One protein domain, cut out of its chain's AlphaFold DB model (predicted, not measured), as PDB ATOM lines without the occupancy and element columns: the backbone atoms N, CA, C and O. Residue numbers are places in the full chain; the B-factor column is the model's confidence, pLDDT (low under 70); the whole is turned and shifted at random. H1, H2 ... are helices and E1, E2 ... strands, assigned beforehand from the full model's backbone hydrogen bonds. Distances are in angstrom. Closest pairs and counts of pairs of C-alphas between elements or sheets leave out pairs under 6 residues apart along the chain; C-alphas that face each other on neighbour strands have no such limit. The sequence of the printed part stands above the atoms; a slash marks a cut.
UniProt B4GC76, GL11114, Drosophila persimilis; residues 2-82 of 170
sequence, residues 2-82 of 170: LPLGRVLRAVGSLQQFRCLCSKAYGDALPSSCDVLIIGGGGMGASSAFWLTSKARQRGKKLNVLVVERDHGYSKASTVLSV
ATOM      1  N   LEU A   2     -43.544 132.142  34.909       26.75
ATOM      2  CA  LEU A   2     -44.118 131.186  35.871       26.75
ATOM      3  C   LEU A   2     -44.626 129.950  35.108       26.75
ATOM      4  O   LEU A   2     -45.391 130.123  34.160       26.75
ATOM      5  N   PRO A   3     -44.231 128.722  35.487       32.12
ATOM      6  CA  PRO A   3     -44.745 127.523  34.850       32.12
ATOM      7  C   PRO A   3     -46.206 127.372  35.276       32.12
ATOM      8  O   PRO A   3     -46.498 126.953  36.397       32.12
ATOM      9  N   LEU A   4     -47.129 127.768  34.401       40.38
ATOM     10  CA  LEU A   4     -48.523 127.349  34.496       40.38
ATOM     11  C   LEU A   4     -48.516 125.820  34.616       40.38
ATOM     12  O   LEU A   4     -47.920 125.132  33.785       40.38
ATOM     13  N   GLY A   5     -49.105 125.296  35.691       34.84
ATOM     14  CA  GLY A   5     -49.241 123.859  35.896       34.84
ATOM     15  C   GLY A   5     -49.866 123.219  34.658       34.84
ATOM     16  O   GLY A   5     -50.948 123.617  34.242       34.84
ATOM     17  N   ARG A   6     -49.107 122.300  34.051       47.03
ATOM     18  CA  ARG A   6     -49.437 121.370  32.956       47.03
ATOM     19  C   ARG A   6     -50.868 121.499  32.404       47.03
ATOM     20  O   ARG A   6     -51.813 120.959  32.972       47.03
ATOM     21  N   VAL A   7     -50.997 122.164  31.254       42.22
ATOM     22  CA  VAL A   7     -52.226 122.175  30.443       42.22
ATOM     23  C   VAL A   7     -52.247 120.917  29.578       42.22
ATOM     24  O   VAL A   7     -51.332 120.698  28.779       42.22
ATOM     25  N   LEU A   8     -53.275 120.085  29.740       47.69
ATOM     26  CA  LEU A   8     -53.419 118.837  28.992       47.69
ATOM     27  C   LEU A   8     -54.136 119.037  27.672       47.69
ATOM     28  O   LEU A   8     -55.103 119.796  27.594       47.69
ATOM     29  N   ARG A   9     -53.665 118.298  26.660       42.00
ATOM     30  CA  ARG A   9     -54.106 118.437  25.282       42.00
ATOM     31  C   ARG A   9     -54.755 117.161  24.708       42.00
ATOM     32  O   ARG A   9     -54.051 116.260  24.282       42.00
ATOM     33  N   ALA A  10     -56.088 117.061  24.693       39.03
ATOM     34  CA  ALA A  10     -56.872 115.985  24.057       39.03
ATOM     35  C   ALA A  10     -57.154 116.169  22.541       39.03
ATOM     36  O   ALA A  10     -58.132 116.814  22.154       39.03
ATOM     37  N   VAL A  11     -56.345 115.595  21.648       34.94
ATOM     38  CA  VAL A  11     -56.698 115.530  20.215       34.94
ATOM     39  C   VAL A  11     -57.861 114.545  20.027       34.94
ATOM     40  O   VAL A  11     -57.761 113.409  20.461       34.94
ATOM     41  N   GLY A  12     -58.952 115.014  19.410       31.08
ATOM     42  CA  GLY A  12     -59.999 114.269  18.687       31.08
ATOM     43  C   GLY A  12     -60.397 112.841  19.112       31.08
ATOM     44  O   GLY A  12     -59.629 111.896  19.011       31.08
ATOM     45  N   SER A  13     -61.706 112.674  19.338       34.62
ATOM     46  CA  SER A  13     -62.461 111.418  19.497       34.62
ATOM     47  C   SER A  13     -62.255 110.656  20.816       34.62
ATOM     48  O   SER A  13     -61.151 110.402  21.282       34.62
ATOM     49  N   LEU A  14     -63.383 110.283  21.423       37.16
ATOM     50  CA  LEU A  14     -63.557 109.657  22.740       37.16
ATOM     51  C   LEU A  14     -62.973 108.228  22.873       37.16
ATOM     52  O   LEU A  14     -63.423 107.464  23.721       37.16
ATOM     53  N   GLN A  15     -61.972 107.844  22.073       29.97
ATOM     54  CA  GLN A  15     -61.438 106.473  22.041       29.97
ATOM     55  C   GLN A  15     -59.917 106.314  22.208       29.97
ATOM     56  O   GLN A  15     -59.440 105.184  22.181       29.97
ATOM     57  N   GLN A  16     -59.134 107.363  22.478       36.41
ATOM     58  CA  GLN A  16     -57.686 107.199  22.706       36.41
ATOM     59  C   GLN A  16     -57.211 107.709  24.072       36.41
ATOM     60  O   GLN A  16     -56.474 108.678  24.185       36.41
ATOM     61  N   PHE A  17     -57.543 106.949  25.121       36.66
ATOM     62  CA  PHE A  17     -56.744 106.884  26.361       36.66
ATOM     63  C   PHE A  17     -55.620 105.829  26.278       36.66
ATOM     64  O   PHE A  17     -55.105 105.358  27.291       36.66
ATOM     65  N   ARG A  18     -55.202 105.450  25.064       29.58
ATOM     66  CA  ARG A  18     -53.947 104.734  24.824       29.58
ATOM     67  C   ARG A  18     -53.136 105.498  23.792       29.58
ATOM     68  O   ARG A  18     -53.542 105.627  22.643       29.58
ATOM     69  N   CYS A  19     -51.992 105.999  24.249       32.81
ATOM     70  CA  CYS A  19     -50.955 106.617  23.442       32.81
ATOM     71  C   CYS A  19     -50.503 105.640  22.347       32.81
ATOM     72  O   CYS A  19     -49.751 104.705  22.610       32.81
ATOM     73  N   LEU A  20     -50.978 105.860  21.123       33.62
ATOM     74  CA  LEU A  20     -50.543 105.171  19.912       33.62
ATOM     75  C   LEU A  20     -50.147 106.221  18.870       33.62
ATOM     76  O   LEU A  20     -50.814 106.389  17.857       33.62
ATOM     77  N   CYS A  21     -49.077 106.973  19.140       29.66
ATOM     78  CA  CYS A  21     -48.333 107.684  18.098       29.66
ATOM     79  C   CYS A  21     -46.943 108.079  18.615       29.66
ATOM     80  O   CYS A  21     -46.807 108.664  19.687       29.66
ATOM     81  N   SER A  22     -45.902 107.758  17.849       34.09
ATOM     82  CA  SER A  22     -44.477 107.824  18.216       34.09
ATOM     83  C   SER A  22     -43.874 109.237  18.307       34.09
ATOM     84  O   SER A  22     -42.658 109.379  18.409       34.09
ATOM     85  N   LYS A  23     -44.700 110.289  18.336       35.94
ATOM     86  CA  LYS A  23     -44.316 111.661  18.715       35.94
ATOM     87  C   LYS A  23     -45.471 112.322  19.472       35.94
ATOM     88  O   LYS A  23     -46.227 113.113  18.916       35.94
ATOM     89  N   ALA A  24     -45.634 111.945  20.737       37.44
ATOM     90  CA  ALA A  24     -46.637 112.513  21.629       37.44
ATOM     91  C   ALA A  24     -46.207 113.918  22.084       37.44
ATOM     92  O   ALA A  24     -45.222 114.074  22.802       37.44
ATOM     93  N   TYR A  25     -46.938 114.951  21.666       36.41
ATOM     94  CA  TYR A  25     -46.839 116.274  22.281       36.41
ATOM     95  C   TYR A  25     -47.717 116.277  23.542       36.41
ATOM     96  O   TYR A  25     -48.935 116.419  23.451       36.41
ATOM     97  N   GLY A  26     -47.100 116.084  24.712       48.50
ATOM     98  CA  GLY A  26     -47.751 116.168  26.024       48.50
ATOM     99  C   GLY A  26     -47.154 115.201  27.051       48.50
ATOM    100  O   GLY A  26     -46.949 114.029  26.751       48.50
ATOM    101  N   ASP A  27     -46.882 115.698  28.260       49.16
ATOM    102  CA  ASP A  27     -46.453 114.873  29.397       49.16
ATOM    103  C   ASP A  27     -47.523 113.830  29.769       49.16
ATOM    104  O   ASP A  27     -48.722 114.044  29.576       49.16
ATOM    105  N   ALA A  28     -47.093 112.726  30.387       62.69
ATOM    106  CA  ALA A  28     -47.998 111.742  30.971       62.69
ATOM    107  C   ALA A  28     -48.956 112.392  31.990       62.69
ATOM    108  O   ALA A  28     -48.546 113.200  32.834       62.69
ATOM    109  N   LEU A  29     -50.232 112.002  31.918       70.00
ATOM    110  CA  LEU A  29     -51.260 112.406  32.875       70.00
ATOM    111  C   LEU A  29     -50.866 111.947  34.284       70.00
ATOM    112  O   LEU A  29     -50.546 110.768  34.458       70.00
ATOM    113  N   PRO A  30     -50.896 112.827  35.300       82.56
ATOM    114  CA  PRO A  30     -50.708 112.378  36.669       82.56
ATOM    115  C   PRO A  30     -51.875 111.464  37.073       82.56
ATOM    116  O   PRO A  30     -53.018 111.695  36.683       82.56
ATOM    117  N   SER A  31     -51.596 110.437  37.877       86.69
ATOM    118  CA  SER A  31     -52.618 109.502  38.376       86.69
ATOM    119  C   SER A  31     -53.576 110.132  39.393       86.69
ATOM    120  O   SER A  31     -54.635 109.576  39.668       86.69
ATOM    121  N   SER A  32     -53.212 111.285  39.961       90.94
ATOM    122  CA  SER A  32     -54.024 112.059  40.899       90.94
ATOM    123  C   SER A  32     -53.676 113.549  40.827       90.94
ATOM    124  O   SER A  32     -52.585 113.934  40.402       90.94
ATOM    125  N   CYS A  33     -54.618 114.397  41.235       94.00
ATOM    126  CA  CYS A  33     -54.420 115.831  41.425       94.00
ATOM    127  C   CYS A  33     -55.260 116.301  42.620       94.00
ATOM    128  O   CYS A  33     -56.223 115.632  42.993       94.00
ATOM    129  N   ASP A  34     -54.896 117.441  43.209       95.50
ATOM    130  CA  ASP A  34     -55.647 118.021  44.329       95.50
ATOM    131  C   ASP A  34     -56.883 118.781  43.827       95.50
ATOM    132  O   ASP A  34     -57.916 118.820  44.493       95.50
ATOM    133  N   VAL A  35     -56.775 119.401  42.644       96.62
ATOM    134  CA  VAL A  35     -57.864 120.136  41.989       96.62
ATOM    135  C   VAL A  35     -57.843 119.863  40.489       96.62
ATOM    136  O   VAL A  35     -56.840 120.121  39.824       96.62
ATOM    137  N   LEU A  36     -58.978 119.414  39.951       96.06
ATOM    138  CA  LEU A  36     -59.220 119.283  38.516       96.06
ATOM    139  C   LEU A  36     -60.096 120.442  38.023       96.06
ATOM    140  O   LEU A  36     -61.196 120.652  38.528       96.06
ATOM    141  N   ILE A  37     -59.624 121.166  37.011       95.38
ATOM    142  CA  ILE A  37     -60.350 122.241  36.330       95.38
ATOM    143  C   ILE A  37     -60.683 121.773  34.914       95.38
ATOM    144  O   ILE A  37     -59.791 121.428  34.138       95.38
ATOM    145  N   ILE A  38     -61.972 121.784  34.574       94.88
ATOM    146  CA  ILE A  38     -62.470 121.427  33.243       94.88
ATOM    147  C   ILE A  38     -62.768 122.718  32.472       94.88
ATOM    148  O   ILE A  38     -63.635 123.497  32.865       94.88
ATOM    149  N   GLY A  39     -62.050 122.923  31.368       91.56
ATOM    150  CA  GLY A  39     -62.026 124.154  30.579       91.56
ATOM    151  C   GLY A  39     -60.799 125.003  30.910       91.56
ATOM    152  O   GLY A  39     -60.627 125.450  32.040       91.56
ATOM    153  N   GLY A  40     -59.946 125.242  29.917       90.19
ATOM    154  CA  GLY A  40     -58.702 126.005  30.040       90.19
ATOM    155  C   GLY A  40     -58.792 127.446  29.546       90.19
ATOM    156  O   GLY A  40     -57.765 128.121  29.506       90.19
ATOM    157  N   GLY A  41     -59.978 127.916  29.141       91.62
ATOM    158  CA  GLY A  41     -60.218 129.320  28.786       91.62
ATOM    159  C   GLY A  41     -59.964 130.284  29.956       91.62
ATOM    160  O   GLY A  41     -59.562 129.875  31.045       91.62
ATOM    161  N   GLY A  42     -60.243 131.575  29.767       91.38
ATOM    162  CA  GLY A  42     -59.871 132.640  30.710       91.38
ATOM    163  C   GLY A  42     -60.274 132.375  32.166       91.38
ATOM    164  O   GLY A  42     -59.466 132.574  33.070       91.38
ATOM    165  N   MET A  43     -61.476 131.838  32.403       94.44
ATOM    166  CA  MET A  43     -61.933 131.485  33.756       94.44
ATOM    167  C   MET A  43     -61.143 130.326  34.373       94.44
ATOM    168  O   MET A  43     -60.750 130.403  35.539       94.44
ATOM    169  N   GLY A  44     -60.883 129.264  33.607       94.88
ATOM    170  CA  GLY A  44     -60.127 128.103  34.080       94.88
ATOM    171  C   GLY A  44     -58.657 128.430  34.324       94.88
ATOM    172  O   GLY A  44     -58.120 128.108  35.384       94.88
ATOM    173  N   ALA A  45     -58.034 129.159  33.394       93.00
ATOM    174  CA  ALA A  45     -56.661 129.635  33.533       93.00
ATOM    175  C   ALA A  45     -56.501 130.574  34.742       93.00
ATOM    176  O   ALA A  45     -55.590 130.388  35.551       93.00
ATOM    177  N   SER A  46     -57.419 131.534  34.917       95.12
ATOM    178  CA  SER A  46     -57.440 132.434  36.080       95.12
ATOM    179  C   SER A  46     -57.602 131.666  37.396       95.12
ATOM    180  O   SER A  46     -56.856 131.895  38.352       95.12
ATOM    181  N   SER A  47     -58.513 130.690  37.439       97.00
ATOM    182  CA  SER A  47     -58.721 129.851  38.625       97.00
ATOM    183  C   SER A  47     -57.458 129.067  38.989       97.00
ATOM    184  O   SER A  47     -57.022 129.103  40.141       97.00
ATOM    185  N   ALA A  48     -56.814 128.422  38.010       96.12
ATOM    186  CA  ALA A  48     -55.568 127.684  38.223       96.12
ATOM    187  C   ALA A  48     -54.438 128.590  38.737       96.12
ATOM    188  O   ALA A  48     -53.722 128.225  39.679       96.12
ATOM    189  N   PHE A  49     -54.311 129.785  38.150       95.25
ATOM    190  CA  PHE A  49     -53.338 130.796  38.551       95.25
ATOM    191  C   PHE A  49     -53.525 131.209  40.016       95.25
ATOM    192  O   PHE A  49     -52.582 131.122  40.809       95.25
ATOM    193  N   TRP A  50     -54.738 131.613  40.407       96.25
ATOM    194  CA  TRP A  50     -54.995 132.108  41.759       96.25
ATOM    195  C   TRP A  50     -54.915 131.015  42.820       96.25
ATOM    196  O   TRP A  50     -54.329 131.258  43.877       96.25
ATOM    197  N   LEU A  51     -55.419 129.809  42.541       96.62
ATOM    198  CA  LEU A  51     -55.299 128.669  43.457       96.62
ATOM    199  C   LEU A  51     -53.829 128.344  43.746       96.62
ATOM    200  O   LEU A  51     -53.421 128.280  44.909       96.62
ATOM    201  N   THR A  52     -53.016 128.220  42.695       94.81
ATOM    202  CA  THR A  52     -51.585 127.912  42.824       94.81
ATOM    203  C   THR A  52     -50.830 129.045  43.525       94.81
ATOM    204  O   THR A  52     -50.034 128.798  44.433       94.81
ATOM    205  N   SER A  53     -51.108 130.299  43.155       92.50
ATOM    206  CA  SER A  53     -50.476 131.487  43.742       92.50
ATOM    207  C   SER A  53     -50.772 131.613  45.240       92.50
ATOM    208  O   SER A  53     -49.853 131.764  46.049       92.50
ATOM    209  N   LYS A  54     -52.040 131.461  45.642       94.44
ATOM    210  CA  LYS A  54     -52.453 131.526  47.053       94.44
ATOM    211  C   LYS A  54     -51.926 130.350  47.872       94.44
ATOM    212  O   LYS A  54     -51.535 130.556  49.021       94.44
ATOM    213  N   ALA A  55     -51.873 129.144  47.303       94.44
ATOM    214  CA  ALA A  55     -51.254 127.996  47.965       94.44
ATOM    215  C   ALA A  55     -49.767 128.264  48.243       94.44
ATOM    216  O   ALA A  55     -49.332 128.154  49.393       94.44
ATOM    217  N   ARG A  56     -49.021 128.730  47.232       92.38
ATOM    218  CA  ARG A  56     -47.594 129.060  47.359       92.38
ATOM    219  C   ARG A  56     -47.335 130.153  48.397       92.38
ATOM    220  O   ARG A  56     -46.419 130.009  49.199       92.38
ATOM    221  N   GLN A  57     -48.147 131.212  48.419       93.50
ATOM    222  CA  GLN A  57     -48.050 132.284  49.427       93.50
ATOM    223  C   GLN A  57     -48.215 131.767  50.862       93.50
ATOM    224  O   GLN A  57     -47.657 132.338  51.791       93.50
ATOM    225  N   ARG A  58     -48.959 130.671  51.046       96.62
ATOM    226  CA  ARG A  58     -49.162 130.003  52.339       96.62
ATOM    227  C   ARG A  58     -48.140 128.889  52.610       96.62
ATOM    228  O   ARG A  58     -48.363 128.085  53.509       96.62
ATOM    229  N   GLY A  59     -47.074 128.790  51.812       95.44
ATOM    230  CA  GLY A  59     -46.066 127.731  51.929       95.44
ATOM    231  C   GLY A  59     -46.577 126.335  51.561       95.44
ATOM    232  O   GLY A  59     -45.960 125.339  51.927       95.44
ATOM    233  N   LYS A  60     -47.712 126.237  50.856       93.75
ATOM    234  CA  LYS A  60     -48.311 124.968  50.429       93.75
ATOM    235  C   LYS A  60     -48.059 124.724  48.945       93.75
ATOM    236  O   LYS A  60     -47.946 125.657  48.150       93.75
ATOM    237  N   LYS A  61     -48.041 123.449  48.565       90.62
ATOM    238  CA  LYS A  61     -48.079 123.010  47.170       90.62
ATOM    239  C   LYS A  61     -49.476 122.473  46.870       90.62
ATOM    240  O   LYS A  61     -50.017 121.730  47.679       90.62
ATOM    241  N   LEU A  62     -50.038 122.870  45.733       90.88
ATOM    242  CA  LEU A  62     -51.315 122.372  45.233       90.88
ATOM    243  C   LEU A  62     -51.100 121.876  43.802       90.88
ATOM    244  O   LEU A  62     -50.625 122.634  42.952       90.88
ATOM    245  N   ASN A  63     -51.410 120.611  43.543       90.94
ATOM    246  CA  ASN A  63     -51.330 120.010  42.221       90.94
ATOM    247  C   ASN A  63     -52.647 120.281  41.489       90.94
ATOM    248  O   ASN A  63     -53.619 119.537  41.633       90.94
ATOM    249  N   VAL A  64     -52.680 121.375  40.733       93.94
ATOM    250  CA  VAL A  64     -53.832 121.769  39.915       93.94
ATOM    251  C   VAL A  64     -53.661 121.221  38.502       93.94
ATOM    252  O   VAL A  64     -52.622 121.443  37.878       93.94
ATOM    253  N   LEU A  65     -54.683 120.529  37.999       93.38
ATOM    254  CA  LEU A  65     -54.738 120.004  36.639       93.38
ATOM    255  C   LEU A  65     -55.808 120.739  35.832       93.38
ATOM    256  O   LEU A  65     -56.962 120.783  36.248       93.38
ATOM    257  N   VAL A  66     -55.440 121.282  34.669       91.50
ATOM    258  CA  VAL A  66     -56.383 121.936  33.748       91.50
ATOM    259  C   VAL A  66     -56.548 121.080  32.499       91.50
ATOM    260  O   VAL A  66     -55.572 120.775  31.807       91.50
ATOM    261  N   VAL A  67     -57.792 120.711  32.204       90.44
ATOM    262  CA  VAL A  67     -58.160 119.933  31.019       90.44
ATOM    263  C   VAL A  67     -58.955 120.822  30.076       90.44
ATOM    264  O   VAL A  67     -60.076 121.217  30.386       90.44
ATOM    265  N   GLU A  68     -58.386 121.114  28.911       87.12
ATOM    266  CA  GLU A  68     -59.072 121.805  27.822       87.12
ATOM    267  C   GLU A  68     -59.349 120.815  26.689       87.12
ATOM    268  O   GLU A  68     -58.526 119.959  26.366       87.12
ATOM    269  N   ARG A  69     -60.537 120.912  26.091       87.19
ATOM    270  CA  ARG A  69     -60.945 120.069  24.967       87.19
ATOM    271  C   ARG A  69     -60.308 120.541  23.659       87.19
ATOM    272  O   ARG A  69     -60.009 119.710  22.806       87.19
ATOM    273  N   ASP A  70     -60.125 121.848  23.490       84.38
ATOM    274  CA  ASP A  70     -59.552 122.469  22.294       84.38
ATOM    275  C   ASP A  70     -58.197 123.151  22.554       84.38
ATOM    276  O   ASP A  70     -58.119 124.257  23.085       84.38
ATOM    277  N   HIS A  71     -57.121 122.519  22.089       75.38
ATOM    278  CA  HIS A  71     -55.727 122.953  22.321       75.38
ATOM    279  C   HIS A  71     -55.346 124.215  21.594       75.38
ATOM    280  O   HIS A  71     -54.394 124.883  21.994       75.38
ATOM    281  N   GLY A  72     -56.039 124.493  20.492       83.12
ATOM    282  CA  GLY A  72     -55.846 125.719  19.741       83.12
ATOM    283  C   GLY A  72     -56.600 126.890  20.355       83.12
ATOM    284  O   GLY A  72     -56.452 128.002  19.862       83.12
ATOM    285  N   TYR A  73     -57.436 126.655  21.377       84.94
ATOM    286  CA  TYR A  73     -58.386 127.630  21.916       84.94
ATOM    287  C   TYR A  73     -59.309 128.253  20.851       84.94
ATOM    288  O   TYR A  73     -59.972 129.255  21.108       84.94
ATOM    289  N   SER A  74     -59.405 127.635  19.670       87.62
ATOM    290  CA  SER A  74     -60.161 128.114  18.508       87.62
ATOM    291  C   SER A  74     -61.663 128.251  18.776       87.62
ATOM    292  O   SER A  74     -62.345 129.048  18.140       87.62
ATOM    293  N   LYS A  75     -62.183 127.483  19.738       86.06
ATOM    294  CA  LYS A  75     -63.584 127.480  20.173       86.06
ATOM    295  C   LYS A  75     -63.780 128.110  21.551       86.06
ATOM    296  O   LYS A  75     -64.902 128.129  22.056       86.06
ATOM    297  N   ALA A  76     -62.710 128.576  22.195       86.88
ATOM    298  CA  ALA A  76     -62.804 129.173  23.515       86.88
ATOM    299  C   ALA A  76     -63.414 130.575  23.406       86.88
ATOM    300  O   ALA A  76     -62.916 131.427  22.670       86.88
ATOM    301  N   SER A  77     -64.452 130.849  24.200       86.88
ATOM    302  CA  SER A  77     -65.103 132.167  24.241       86.88
ATOM    303  C   SER A  77     -64.127 133.305  24.548       86.88
ATOM    304  O   SER A  77     -64.328 134.421  24.091       86.88
ATOM    305  N   THR A  78     -63.048 133.021  25.283       85.69
ATOM    306  CA  THR A  78     -61.979 133.980  25.585       85.69
ATOM    307  C   THR A  78     -61.259 134.481  24.336       85.69
ATOM    308  O   THR A  78     -60.978 135.669  24.264       85.69
ATOM    309  N   VAL A  79     -60.987 133.610  23.358       85.56
ATOM    310  CA  VAL A  79     -60.296 133.985  22.108       85.56
ATOM    311  C   VAL A  79     -61.273 134.571  21.090       85.56
ATOM    312  O   VAL A  79     -60.904 135.439  20.310       85.56
ATOM    313  N   LEU A  80     -62.532 134.130  21.120       88.94
ATOM    314  CA  LEU A  80     -63.589 134.623  20.230       88.94
ATOM    315  C   LEU A  80     -64.227 135.941  20.698       88.94
ATOM    316  O   LEU A  80     -65.070 136.504  20.001       88.94
ATOM    317  N   SER A  81     -63.874 136.423  21.890       85.38
ATOM    318  CA  SER A  81     -64.397 137.675  22.425       85.38
ATOM    319  C   SER A  81     -63.808 138.873  21.682       85.38
ATOM    320  O   SER A  81     -62.606 138.935  21.447       85.38
ATOM    321  N   VAL A  82     -64.638 139.889  21.430       82.69
ATOM    322  CA  VAL A  82     -64.174 141.238  21.041       82.69
ATOM    323  C   VAL A  82     -63.441 141.961  22.182       82.69
ATOM    324  O   VAL A  82     -62.904 143.050  21.996       82.69
TER     325      VAL A  82
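What this domain is: This is residues 2 to 82 of the 170 residues of the protein "GL11114" of Drosophila persimilis (UniProt B4GC76). There is little regular structure: a small sheet of three short strands has one long helix, H1, over one face, and a long loop, residues 10 to 34, of which 13 to 18 stick out. Short H2 lies off the sheet. Of 81 printed residues, 32 are in named elements, in order E1, E2, H1, E3, H2; the sheet, E1, E3, E2, is parallel, the class mixed. It is only just loose, close to compact, radius of gyration of the C-alphas 14.1 A, and flat, 41 by 37 by 20 A.

How they stand to each other: Start at E1, residues 7 to 9: N 8 is within hydrogen-bond range, 3.2 A, of O 66 in E3, residues 64 to 68. Next see E2, residues 35 to 38, where N 37 is 2.8 A from O 65. H1, residues 42 to 57, makes two layers with the sheet, height 9.5 A, along E3 at 10 degrees on the local plane; their closest C-alphas, Ala 48 and Val 64, are 6.4 A apart. E2, H1, E3 form a strand-helix-strand unit, parallel neighbours with a helix between, crossover right-handed. Every O i to N i+4 pair in H1 is within range; H2, residues 77 to 80, is too short for one.

Where its parts are: Find E1 beginning at C-alpha 7, (-52.226, 122.175, 30.443). H1 runs 22.1 A from C-alpha 42, (-59.871, 132.640, 30.710).

The domain as a whole: The printed part has no cut. E1 to E2 is a long link; residues 2 to 28 have pLDDT under 70.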